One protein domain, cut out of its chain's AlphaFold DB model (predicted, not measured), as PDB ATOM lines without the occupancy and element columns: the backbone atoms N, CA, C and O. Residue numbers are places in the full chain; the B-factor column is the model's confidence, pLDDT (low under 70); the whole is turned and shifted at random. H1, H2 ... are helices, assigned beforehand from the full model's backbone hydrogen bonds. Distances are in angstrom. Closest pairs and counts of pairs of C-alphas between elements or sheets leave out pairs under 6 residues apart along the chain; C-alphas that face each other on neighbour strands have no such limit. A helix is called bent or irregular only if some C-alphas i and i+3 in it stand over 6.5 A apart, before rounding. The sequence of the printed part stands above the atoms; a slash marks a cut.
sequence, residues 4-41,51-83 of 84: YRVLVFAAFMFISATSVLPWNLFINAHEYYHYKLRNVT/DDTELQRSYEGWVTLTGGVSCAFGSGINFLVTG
ATOM      1  N   TYR A   4     -46.491  21.052  19.115       90.38
ATOM      2  CA  TYR A   4     -46.734  22.463  19.428       90.38
ATOM      3  C   TYR A   4     -45.457  23.253  19.737       90.38
ATOM      4  O   TYR A   4     -45.326  24.392  19.307       90.38
ATOM      5  N   ARG A   5     -44.476  22.650  20.421       90.50
ATOM      6  CA  ARG A   5     -43.191  23.314  20.703       90.50
ATOM      7  C   ARG A   5     -42.384  23.543  19.428       90.50
ATOM      8  O   ARG A   5     -41.734  24.571  19.302       90.50
ATOM      9  N   VAL A   6     -42.468  22.609  18.478       92.56
ATOM     10  CA  VAL A   6     -41.827  22.743  17.161       92.56
ATOM     11  C   VAL A   6     -42.469  23.870  16.354       92.56
ATOM     12  O   VAL A   6     -41.755  24.664  15.755       92.56
ATOM     13  N   LEU A   7     -43.802  23.984  16.381       93.44
ATOM     14  CA  LEU A   7     -44.517  25.065  15.696       93.44
ATOM     15  C   LEU A   7     -44.199  26.441  16.289       93.44
ATOM     16  O   LEU A   7     -43.931  27.376  15.542       93.44
ATOM     17  N   VAL A   8     -44.166  26.559  17.620       94.94
ATOM     18  CA  VAL A   8     -43.779  27.807  18.299       94.94
ATOM     19  C   VAL A   8     -42.340  28.187  17.948       94.94
ATOM     20  O   VAL A   8     -42.079  29.330  17.587       94.94
ATOM     21  N   PHE A   9     -41.415  27.227  17.981       94.88
ATOM     22  CA  PHE A   9     -40.027  27.459  17.587       94.88
ATOM     23  C   PHE A   9     -39.911  27.930  16.129       94.88
ATOM     24  O   PHE A   9     -39.248  28.926  15.856       94.88
ATOM     25  N   ALA A  10     -40.608  27.270  15.200       95.00
ATOM     26  CA  ALA A  10     -40.622  27.663  13.794       95.00
ATOM     27  C   ALA A  10     -41.194  29.077  13.590       95.00
ATOM     28  O   ALA A  10     -40.653  29.844  12.796       95.00
ATOM     29  N   ALA A  11     -42.240  29.447  14.334       95.38
ATOM     30  CA  ALA A  11     -42.818  30.786  14.277       95.38
ATOM     31  C   ALA A  11     -41.821  31.861  14.737       95.38
ATOM     32  O   ALA A  11     -41.629  32.852  14.036       95.38
ATOM     33  N   PHE A  12     -41.129  31.649  15.861       95.62
ATOM     34  CA  PHE A  12     -40.100  32.585  16.328       95.62
ATOM     35  C   PHE A  12     -38.922  32.691  15.357       95.62
ATOM     36  O   PHE A  12     -38.426  33.793  15.125       95.62
ATOM     37  N   MET A  13     -38.512  31.582  14.737       94.50
ATOM     38  CA  MET A  13     -37.486  31.597  13.690       94.50
ATOM     39  C   MET A  13     -37.932  32.418  12.479       94.50
ATOM     40  O   MET A  13     -37.152  33.215  11.966       94.50
ATOM     41  N   PHE A  14     -39.188  32.276  12.049       95.56
ATOM     42  CA  PHE A  14     -39.719  33.035  10.921       95.56
ATOM     43  C   PHE A  14     -39.802  34.532  11.228       95.56
ATOM     44  O   PHE A  14     -39.339  35.332  10.424       95.56
ATOM     45  N   ILE A  15     -40.304  34.905  12.410       95.81
ATOM     46  CA  ILE A  15     -40.361  36.305  12.867       95.81
ATOM     47  C   ILE A  15     -38.956  36.916  12.934       95.81
ATOM     48  O   ILE A  15     -38.749  38.050  12.510       95.81
ATOM     49  N   SER A  16     -37.979  36.160  13.438       92.69
ATOM     50  CA  SER A  16     -36.583  36.607  13.520       92.69
ATOM     51  C   SER A  16     -35.944  36.754  12.138       92.69
ATOM     52  O   SER A  16     -35.154  37.662  11.909       92.69
ATOM     53  N   ALA A  17     -36.284  35.874  11.198       93.50
ATOM     54  CA  ALA A  17     -35.798  35.974   9.830       93.50
ATOM     55  C   ALA A  17     -36.411  37.189   9.122       93.50
ATOM     56  O   ALA A  17     -35.688  38.001   8.551       93.50
ATOM     57  N   THR A  18     -37.733  37.362   9.182       92.69
ATOM     58  CA  THR A  18     -38.420  38.466   8.497       92.69
ATOM     59  C   THR A  18     -38.142  39.834   9.105       92.69
ATOM     60  O   THR A  18     -38.301  40.826   8.401       92.69
ATOM     61  N   SER A  19     -37.695  39.925  10.360       91.69
ATOM     62  CA  SER A  19     -37.300  41.207  10.953       91.69
ATOM     63  C   SER A  19     -35.975  41.742  10.398       91.69
ATOM     64  O   SER A  19     -35.801  42.956  10.324       91.69
ATOM     65  N   VAL A  20     -35.059  40.866   9.962       92.62
ATOM     66  CA  VAL A  20     -33.717  41.257   9.482       92.62
ATOM     67  C   VAL A  20     -33.581  41.144   7.959       92.62
ATOM     68  O   VAL A  20     -32.866  41.931   7.340       92.62
ATOM     69  N   LEU A  21     -34.288  40.203   7.323       93.06
ATOM     70  CA  LEU A  21     -34.207  39.958   5.877       93.06
ATOM     71  C   LEU A  21     -34.469  41.203   5.008       93.06
ATOM     72  O   LEU A  21     -33.675  41.436   4.096       93.06
ATOM     73  N   PRO A  22     -35.512  42.022   5.259       91.62
ATOM     74  CA  PRO A  22     -35.764  43.215   4.455       91.62
ATOM     75  C   PRO A  22     -34.606  44.211   4.518       91.62
ATOM     76  O   PRO A  22     -34.197  44.743   3.489       91.62
ATOM     77  N   TRP A  23     -34.043  44.423   5.711       90.31
ATOM     78  CA  TRP A  23     -32.916  45.330   5.906       90.31
ATOM     79  C   TRP A  23     -31.649  44.820   5.212       90.31
ATOM     80  O   TRP A  23     -30.986  45.570   4.501       90.31
ATOM     81  N   ASN A  24     -31.352  43.525   5.340       92.81
ATOM     82  CA  ASN A  24     -30.198  42.915   4.680       92.81
ATOM     83  C   ASN A  24     -30.303  42.987   3.153       92.81
ATOM     84  O   ASN A  24     -29.312  43.254   2.479       92.81
ATOM     85  N   LEU A  25     -31.496  42.757   2.596       92.88
ATOM     86  CA  LEU A  25     -31.718  42.876   1.155       92.88
ATOM     87  C   LEU A  25     -31.552  44.327   0.686       92.88
ATOM     88  O   LEU A  25     -30.940  44.568  -0.350       92.88
ATOM     89  N   PHE A  26     -32.062  45.281   1.466       91.31
ATOM     90  CA  PHE A  26     -31.954  46.707   1.178       91.31
ATOM     91  C   PHE A  26     -30.497  47.186   1.138       91.31
ATOM     92  O   PHE A  26     -30.101  47.820   0.164       91.31
ATOM     93  N   ILE A  27     -29.684  46.834   2.139       89.69
ATOM     94  CA  ILE A  27     -28.261  47.211   2.170       89.69
ATOM     95  C   ILE A  27     -27.470  46.510   1.057       89.69
ATOM     96  O   ILE A  27     -26.606  47.127   0.446       89.69
ATOM     97  N   ASN A  28     -27.789  45.255   0.723       90.69
ATOM     98  CA  ASN A  28     -27.132  44.567  -0.396       90.69
ATOM     99  C   ASN A  28     -27.453  45.196  -1.761       90.69
ATOM    100  O   ASN A  28     -26.622  45.138  -2.665       90.69
ATOM    101  N   ALA A  29     -28.611  45.845  -1.913       90.69
ATOM    102  CA  ALA A  29     -29.002  46.548  -3.135       90.69
ATOM    103  C   ALA A  29     -28.243  47.876  -3.366       90.69
ATOM    104  O   ALA A  29     -28.684  48.703  -4.163       90.69
ATOM    105  N   HIS A  30     -27.106  48.093  -2.702       86.00
ATOM    106  CA  HIS A  30     -26.284  49.298  -2.822       86.00
ATOM    107  C   HIS A  30     -25.910  49.630  -4.285       86.00
ATOM    108  O   HIS A  30     -26.039  50.780  -4.696       86.00
ATOM    109  N   GLU A  31     -25.582  48.633  -5.118       84.88
ATOM    110  CA  GLU A  31     -25.281  48.829  -6.549       84.88
ATOM    111  C   GLU A  31     -26.461  49.432  -7.332       84.88
ATOM    112  O   GLU A  31     -26.269  50.268  -8.218       84.88
ATOM    113  N   TYR A  32     -27.700  49.057  -6.989       87.38
ATOM    114  CA  TYR A  32     -28.897  49.630  -7.610       87.38
ATOM    115  C   TYR A  32     -29.030  51.120  -7.281       87.38
ATOM    116  O   TYR A  32     -29.347  51.931  -8.157       87.38
ATOM    117  N   TYR A  33     -28.779  51.490  -6.023       85.62
ATOM    118  CA  TYR A  33     -28.834  52.883  -5.588       85.62
ATOM    119  C   TYR A  33     -27.698  53.701  -6.193       85.62
ATOM    120  O   TYR A  33     -27.964  54.779  -6.721       85.62
ATOM    121  N   HIS A  34     -26.479  53.160  -6.232       84.94
ATOM    122  CA  HIS A  34     -25.348  53.764  -6.938       84.94
ATOM    123  C   HIS A  34     -25.691  54.049  -8.400       84.94
ATOM    124  O   HIS A  34     -25.598  55.194  -8.836       84.94
ATOM    125  N   TYR A  35     -26.193  53.066  -9.151       83.75
ATOM    126  CA  TYR A  35     -26.587  53.270 -10.549       83.75
ATOM    127  C   TYR A  35     -27.670  54.346 -10.715       83.75
ATOM    128  O   TYR A  35     -27.650  55.117 -11.674       83.75
ATOM    129  N   LYS A  36     -28.631  54.409  -9.790       84.12
ATOM    130  CA  LYS A  36     -29.742  55.363  -9.853       84.12
ATOM    131  C   LYS A  36     -29.338  56.794  -9.493       84.12
ATOM    132  O   LYS A  36     -29.955  57.725  -9.999       84.12
ATOM    133  N   LEU A  37     -28.338  56.962  -8.630       81.88
ATOM    134  CA  LEU A  37     -27.863  58.259  -8.135       81.88
ATOM    135  C   LEU A  37     -26.811  58.918  -9.043       81.88
ATOM    136  O   LEU A  37     -26.345  60.009  -8.729       81.88
ATOM    137  N   ARG A  38     -26.439  58.282 -10.159       80.56
ATOM    138  CA  ARG A  38     -25.478  58.839 -11.119       80.56
ATOM    139  C   ARG A  38     -25.973  60.144 -11.747       80.56
ATOM    140  O   ARG A  38     -27.177  60.346 -11.915       80.56
ATOM    141  N   ASN A  39     -25.037  60.984 -12.180       71.81
ATOM    142  CA  ASN A  39     -25.359  62.179 -12.951       71.81
ATOM    143  C   ASN A  39     -25.928  61.773 -14.328       71.81
ATOM    144  O   ASN A  39     -25.261  61.093 -15.103       71.81
ATOM    145  N   VAL A  40     -27.177  62.148 -14.624       70.06
ATOM    146  CA  VAL A  40     -27.849  61.873 -15.918       70.06
ATOM    147  C   VAL A  40     -27.911  63.138 -16.788       70.06
ATOM    148  O   VAL A  40     -28.359  63.093 -17.929       70.06
ATOM    149  N   THR A  41     -27.481  64.284 -16.254       64.81
ATOM    150  CA  THR A  41     -27.661  65.595 -16.891       64.81
ATOM    151  C   THR A  41     -26.471  66.007 -17.761       64.81
ATOM    152  O   THR A  41     -26.651  66.803 -18.681       64.81
ATOM    153  N   ASP A  51     -15.362  59.714 -11.565       58.25
ATOM    154  CA  ASP A  51     -15.710  60.378 -10.317       58.25
ATOM    155  C   ASP A  51     -17.151  60.074  -9.922       58.25
ATOM    156  O   ASP A  51     -18.110  60.639 -10.444       58.25
ATOM    157  N   ASP A  52     -17.296  59.152  -8.962       63.72
ATOM    158  CA  ASP A  52     -18.562  58.952  -8.265       63.72
ATOM    159  C   ASP A  52     -19.072  60.309  -7.773       63.72
ATOM    160  O   ASP A  52     -18.354  61.074  -7.113       63.72
ATOM    161  N   THR A  53     -20.333  60.595  -8.078       73.62
ATOM    162  CA  THR A  53     -20.986  61.826  -7.637       73.62
ATOM    163  C   THR A  53     -20.919  61.939  -6.111       73.62
ATOM    164  O   THR A  53     -20.971  60.944  -5.382       73.62
ATOM    165  N   GLU A  54     -20.853  63.163  -5.585       78.12
ATOM    166  CA  GLU A  54     -20.856  63.402  -4.132       78.12
ATOM    167  C   GLU A  54     -22.064  62.735  -3.437       78.12
ATOM    168  O   GLU A  54     -21.973  62.255  -2.303       78.12
ATOM    169  N   LEU A  55     -23.182  62.617  -4.156       76.38
ATOM    170  CA  LEU A  55     -24.390  61.933  -3.705       76.38
ATOM    171  C   LEU A  55     -24.200  60.407  -3.597       76.38
ATOM    172  O   LEU A  55     -24.615  59.815  -2.605       76.38
ATOM    173  N   GLN A  56     -23.523  59.773  -4.563       81.31
ATOM    174  CA  GLN A  56     -23.147  58.350  -4.509       81.31
ATOM    175  C   GLN A  56     -22.134  58.051  -3.393       81.31
ATOM    176  O   GLN A  56     -22.183  56.986  -2.786       81.31
ATOM    177  N   ARG A  57     -21.240  58.991  -3.068       79.56
ATOM    178  CA  ARG A  57     -20.264  58.807  -1.977       79.56
ATOM    179  C   ARG A  57     -20.877  58.996  -0.588       79.56
ATOM    180  O   ARG A  57     -20.474  58.330   0.360       79.56
ATOM    181  N   SER A  58     -21.841  59.904  -0.447       86.69
ATOM    182  CA  SER A  58     -22.409  60.265   0.860       86.69
ATOM    183  C   SER A  58     -23.665  59.478   1.253       86.69
ATOM    184  O   SER A  58     -23.985  59.429   2.445       86.69
ATOM    185  N   TYR A  59     -24.378  58.838   0.312       87.12
ATOM    186  CA  TYR A  59     -25.654  58.183   0.639       87.12
ATOM    187  C   TYR A  59     -25.499  57.031   1.641       87.12
ATOM    188  O   TYR A  59     -26.341  56.903   2.525       87.12
ATOM    189  N   GLU A  60     -24.438  56.220   1.555       87.12
ATOM    190  CA  GLU A  60     -24.231  55.085   2.471       87.12
ATOM    191  C   GLU A  60     -24.081  55.570   3.915       87.12
ATOM    192  O   GLU A  60     -24.670  55.006   4.843       87.12
ATOM    193  N   GLY A  61     -23.361  56.682   4.094       88.56
ATOM    194  CA  GLY A  61     -23.218  57.358   5.379       88.56
ATOM    195  C   GLY A  61     -24.558  57.872   5.906       88.56
ATOM    196  O   GLY A  61     -24.906  57.614   7.059       88.56
ATOM    197  N   TRP A  62     -25.351  58.533   5.059       90.12
ATOM    198  CA  TRP A  62     -26.681  59.027   5.431       90.12
ATOM    199  C   TRP A  62     -27.661  57.903   5.780       90.12
ATOM    200  O   TRP A  62     -28.374  57.999   6.781       90.12
ATOM    201  N   VAL A  63     -27.683  56.817   5.007       91.94
ATOM    202  CA  VAL A  63     -28.516  55.633   5.269       91.94
ATOM    203  C   VAL A  63     -28.115  54.971   6.586       91.94
ATOM    204  O   VAL A  63     -28.977  54.634   7.398       91.94
ATOM    205  N   THR A  64     -26.813  54.844   6.845       92.00
ATOM    206  CA  THR A  64     -26.296  54.266   8.092       92.00
ATOM    207  C   THR A  64     -26.663  55.121   9.302       92.00
ATOM    208  O   THR A  64     -27.134  54.596  10.313       92.00
ATOM    209  N   LEU A  65     -26.495  56.442   9.207       93.69
ATOM    210  CA  LEU A  65     -26.771  57.362  10.308       93.69
ATOM    211  C   LEU A  65     -28.270  57.440  10.609       93.69
ATOM    212  O   LEU A  65     -28.674  57.301  11.761       93.69
ATOM    213  N   THR A  66     -29.105  57.603   9.584       92.12
ATOM    214  CA  THR A  66     -30.566  57.653   9.755       92.12
ATOM    215  C   THR A  66     -31.127  56.325  10.262       92.12
ATOM    216  O   THR A  66     -31.921  56.323  11.205       92.12
ATOM    217  N   GLY A  67     -30.661  55.195   9.719       91.88
ATOM    218  CA  GLY A  67     -31.034  53.861  10.184       91.88
ATOM    219  C   GLY A  67     -30.617  53.607  11.634       91.88
ATOM    220  O   GLY A  67     -31.435  53.176  12.449       91.88
ATOM    221  N   GLY A  68     -29.372  53.938  11.990       92.81
ATOM    222  CA  GLY A  68     -28.843  53.782  13.345       92.81
ATOM    223  C   GLY A  68     -29.575  54.647  14.372       92.81
ATOM    224  O   GLY A  68     -30.000  54.140  15.411       92.81
ATOM    225  N   VAL A  69     -29.789  55.930  14.064       94.50
ATOM    226  CA  VAL A  69     -30.521  56.859  14.942       94.50
ATOM    227  C   VAL A  69     -31.969  56.411  15.123       94.50
ATOM    228  O   VAL A  69     -32.443  56.344  16.257       94.50
ATOM    229  N   SER A  70     -32.666  56.043  14.042       93.12
ATOM    230  CA  SER A  70     -34.047  55.554  14.117       93.12
ATOM    231  C   SER A  70     -34.153  54.271  14.947       93.12
ATOM    232  O   SER A  70     -35.065  54.134  15.761       93.12
ATOM    233  N   CYS A  71     -33.210  53.338  14.780       91.75
ATOM    234  CA  CYS A  71     -33.176  52.088  15.537       91.75
ATOM    235  C   CYS A  71     -32.922  52.327  17.033       91.75
ATOM    236  O   CYS A  71     -33.652  51.802  17.877       91.75
ATOM    237  N   ALA A  72     -31.931  53.157  17.372       93.75
ATOM    238  CA  ALA A  72     -31.608  53.495  18.756       93.75
ATOM    239  C   ALA A  72     -32.766  54.233  19.442       93.75
ATOM    240  O   ALA A  72     -33.152  53.888  20.559       93.75
ATOM    241  N   PHE A  73     -33.363  55.205  18.750       94.75
ATOM    242  CA  PHE A  73     -34.494  55.972  19.261       94.75
ATOM    243  C   PHE A  73     -35.736  55.096  19.457       94.75
ATOM    244  O   PHE A  73     -36.334  55.106  20.533       94.75
ATOM    245  N   GLY A  74     -36.088  54.278  18.460       92.56
ATOM    246  CA  GLY A  74     -37.208  53.341  18.550       92.56
ATOM    247  C   GLY A  74     -37.023  52.313  19.667       92.56
ATOM    248  O   GLY A  74     -37.945  52.079  20.448       92.56
ATOM    249  N   SER A  75     -35.814  51.763  19.812       91.56
ATOM    250  CA  SER A  75     -35.479  50.839  20.904       91.56
ATOM    251  C   SER A  75     -35.563  51.519  22.272       91.56
ATOM    252  O   SER A  75     -36.073  50.926  23.222       91.56
ATOM    253  N   GLY A  76     -35.122  52.778  22.368       93.62
ATOM    254  CA  GLY A  76     -35.232  53.589  23.579       93.62
ATOM    255  C   GLY A  76     -36.683  53.840  23.989       93.62
ATOM    256  O   GLY A  76     -37.039  53.617  25.145       93.62
ATOM    257  N   ILE A  77     -37.550  54.223  23.046       94.44
ATOM    258  CA  ILE A  77     -38.990  54.370  23.311       94.44
ATOM    259  C   ILE A  77     -39.592  53.035  23.744       94.44
ATOM    260  O   ILE A  77     -40.308  52.985  24.743       94.44
ATOM    261  N   ASN A  78     -39.287  51.952  23.026       92.50
ATOM    262  CA  ASN A  78     -39.807  50.632  23.354       92.50
ATOM    263  C   ASN A  78     -39.417  50.221  24.781       92.50
ATOM    264  O   ASN A  78     -40.265  49.735  25.524       92.50
ATOM    265  N   PHE A  79     -38.177  50.486  25.200       92.38
ATOM    266  CA  PHE A  79     -37.719  50.236  26.566       92.38
ATOM    267  C   PHE A  79     -38.503  51.046  27.614       92.38
ATOM    268  O   PHE A  79     -38.914  50.492  28.631       92.38
ATOM    269  N   LEU A  80     -38.756  52.333  27.357       92.19
ATOM    270  CA  LEU A  80     -39.486  53.208  28.283       92.19
ATOM    271  C   LEU A  80     -40.981  52.871  28.392       92.19
ATOM    272  O   LEU A  80     -41.578  53.085  29.448       92.19
ATOM    273  N   VAL A  81     -41.590  52.378  27.311       92.62
ATOM    274  CA  VAL A  81     -43.032  52.093  27.240       92.62
ATOM    275  C   VAL A  81     -43.364  50.664  27.662       92.62
ATOM    276  O   VAL A  81     -44.370  50.471  28.328       92.62
ATOM    277  N   THR A  82     -42.522  49.674  27.352       85.38
ATOM    278  CA  THR A  82     -42.796  48.244  27.632       85.38
ATOM    279  C   THR A  82     -43.003  47.939  29.123       85.38
ATOM    280  O   THR A  82     -43.615  46.931  29.466       85.38
ATOM    281  N   GLY A  83     -42.495  48.793  30.016       70.31
ATOM    282  CA  GLY A  83     -42.661  48.663  31.467       70.31
ATOM    283  C   GLY A  83     -43.838  49.436  32.082       70.31
ATOM    284  O   GLY A  83     -43.964  49.410  33.306       70.31
TER     285      GLY A  83
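AT A GLANCE: This is residues 4 to 41 and 51 to 83 of the 84 residues of an uncharacterized protein of Brugia timori (UniProt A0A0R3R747). The model is an open, long-armed V: one arm is the long helix H1 with the short helix H2 following beyond its end, and the other arm is the long helix H3, which comes near the first arm at H2 and spreads away from H1 toward residue 83. The far parts of both arms, residues 4 to 22 and residues 68 to 83, stick out with no other part of the fold beside them. The printed part has 71 residues, with three named helices in the order H1, H2, H3 and no named strand, and its class is all helix. It is extended, with a radius of gyration of the C-alphas of 17.9 A, and flat, with spans of 58 by 30 by 14 A.

IN THESE COORDINATES: H1 covers residues 4 to 28 and begins at C-alpha 4, at (-46.734, 22.463, 19.428); it is 35.6 A from first to last C-alpha. It has a kink of 30 degrees near residue 20, and it is irregular, but only just: C-alphas 19 and 22 are 7.0 A apart. H2 covers residues 30 to 36 and is 9.9 A long, with C-alpha 30 at (-26.284, 49.298, -2.822). H3, the longest helix with 29 residues, covers residues 54 to 82 and is 41.5 A from first to last C-alpha, ending at C-alpha 82, at (-42.796, 48.244, 27.632). It has a kink of 27 degrees near residue 61 and is irregular, with C-alphas 57 and 60 at 7.0 A.

HOW THE PARTS SIT: H1 and H2 are joined by a tight link of 1 residue, Ala 29, and meet only through their link. H2 and H3 are close but not clearly touching, with 2 pairs of C-alphas within 8 A; their closest C-alphas are those of His 34 and Gln 56, 5.6 A apart. They run opposite ways at a steep tilt of 54 degrees. H1 and H3 are apart, with no C-alpha of the one within 8 A of the other. In H2 every O i to N i+4 pair is within hydrogen-bond range; in H1 18 of 21 are, and in H3 23 of 25.

THE WHOLE: The two C-alphas farthest apart are those of Tyr 4 and Thr 41, at 59.5 A, while those of Tyr 4 and Gly 83 are 29.1 A apart. Without the stretches that stand free, the body has 36 residues and spans 31 by 18 by 13 A. Residues 42 to 50 are cut out, and C-alphas 41 and 51 are 14.6 A apart across the cut, which lies in the link from H2 to H3. The mean pLDDT of the printed part is 88.0; residue 41 and residues 51 to 52 are under 70.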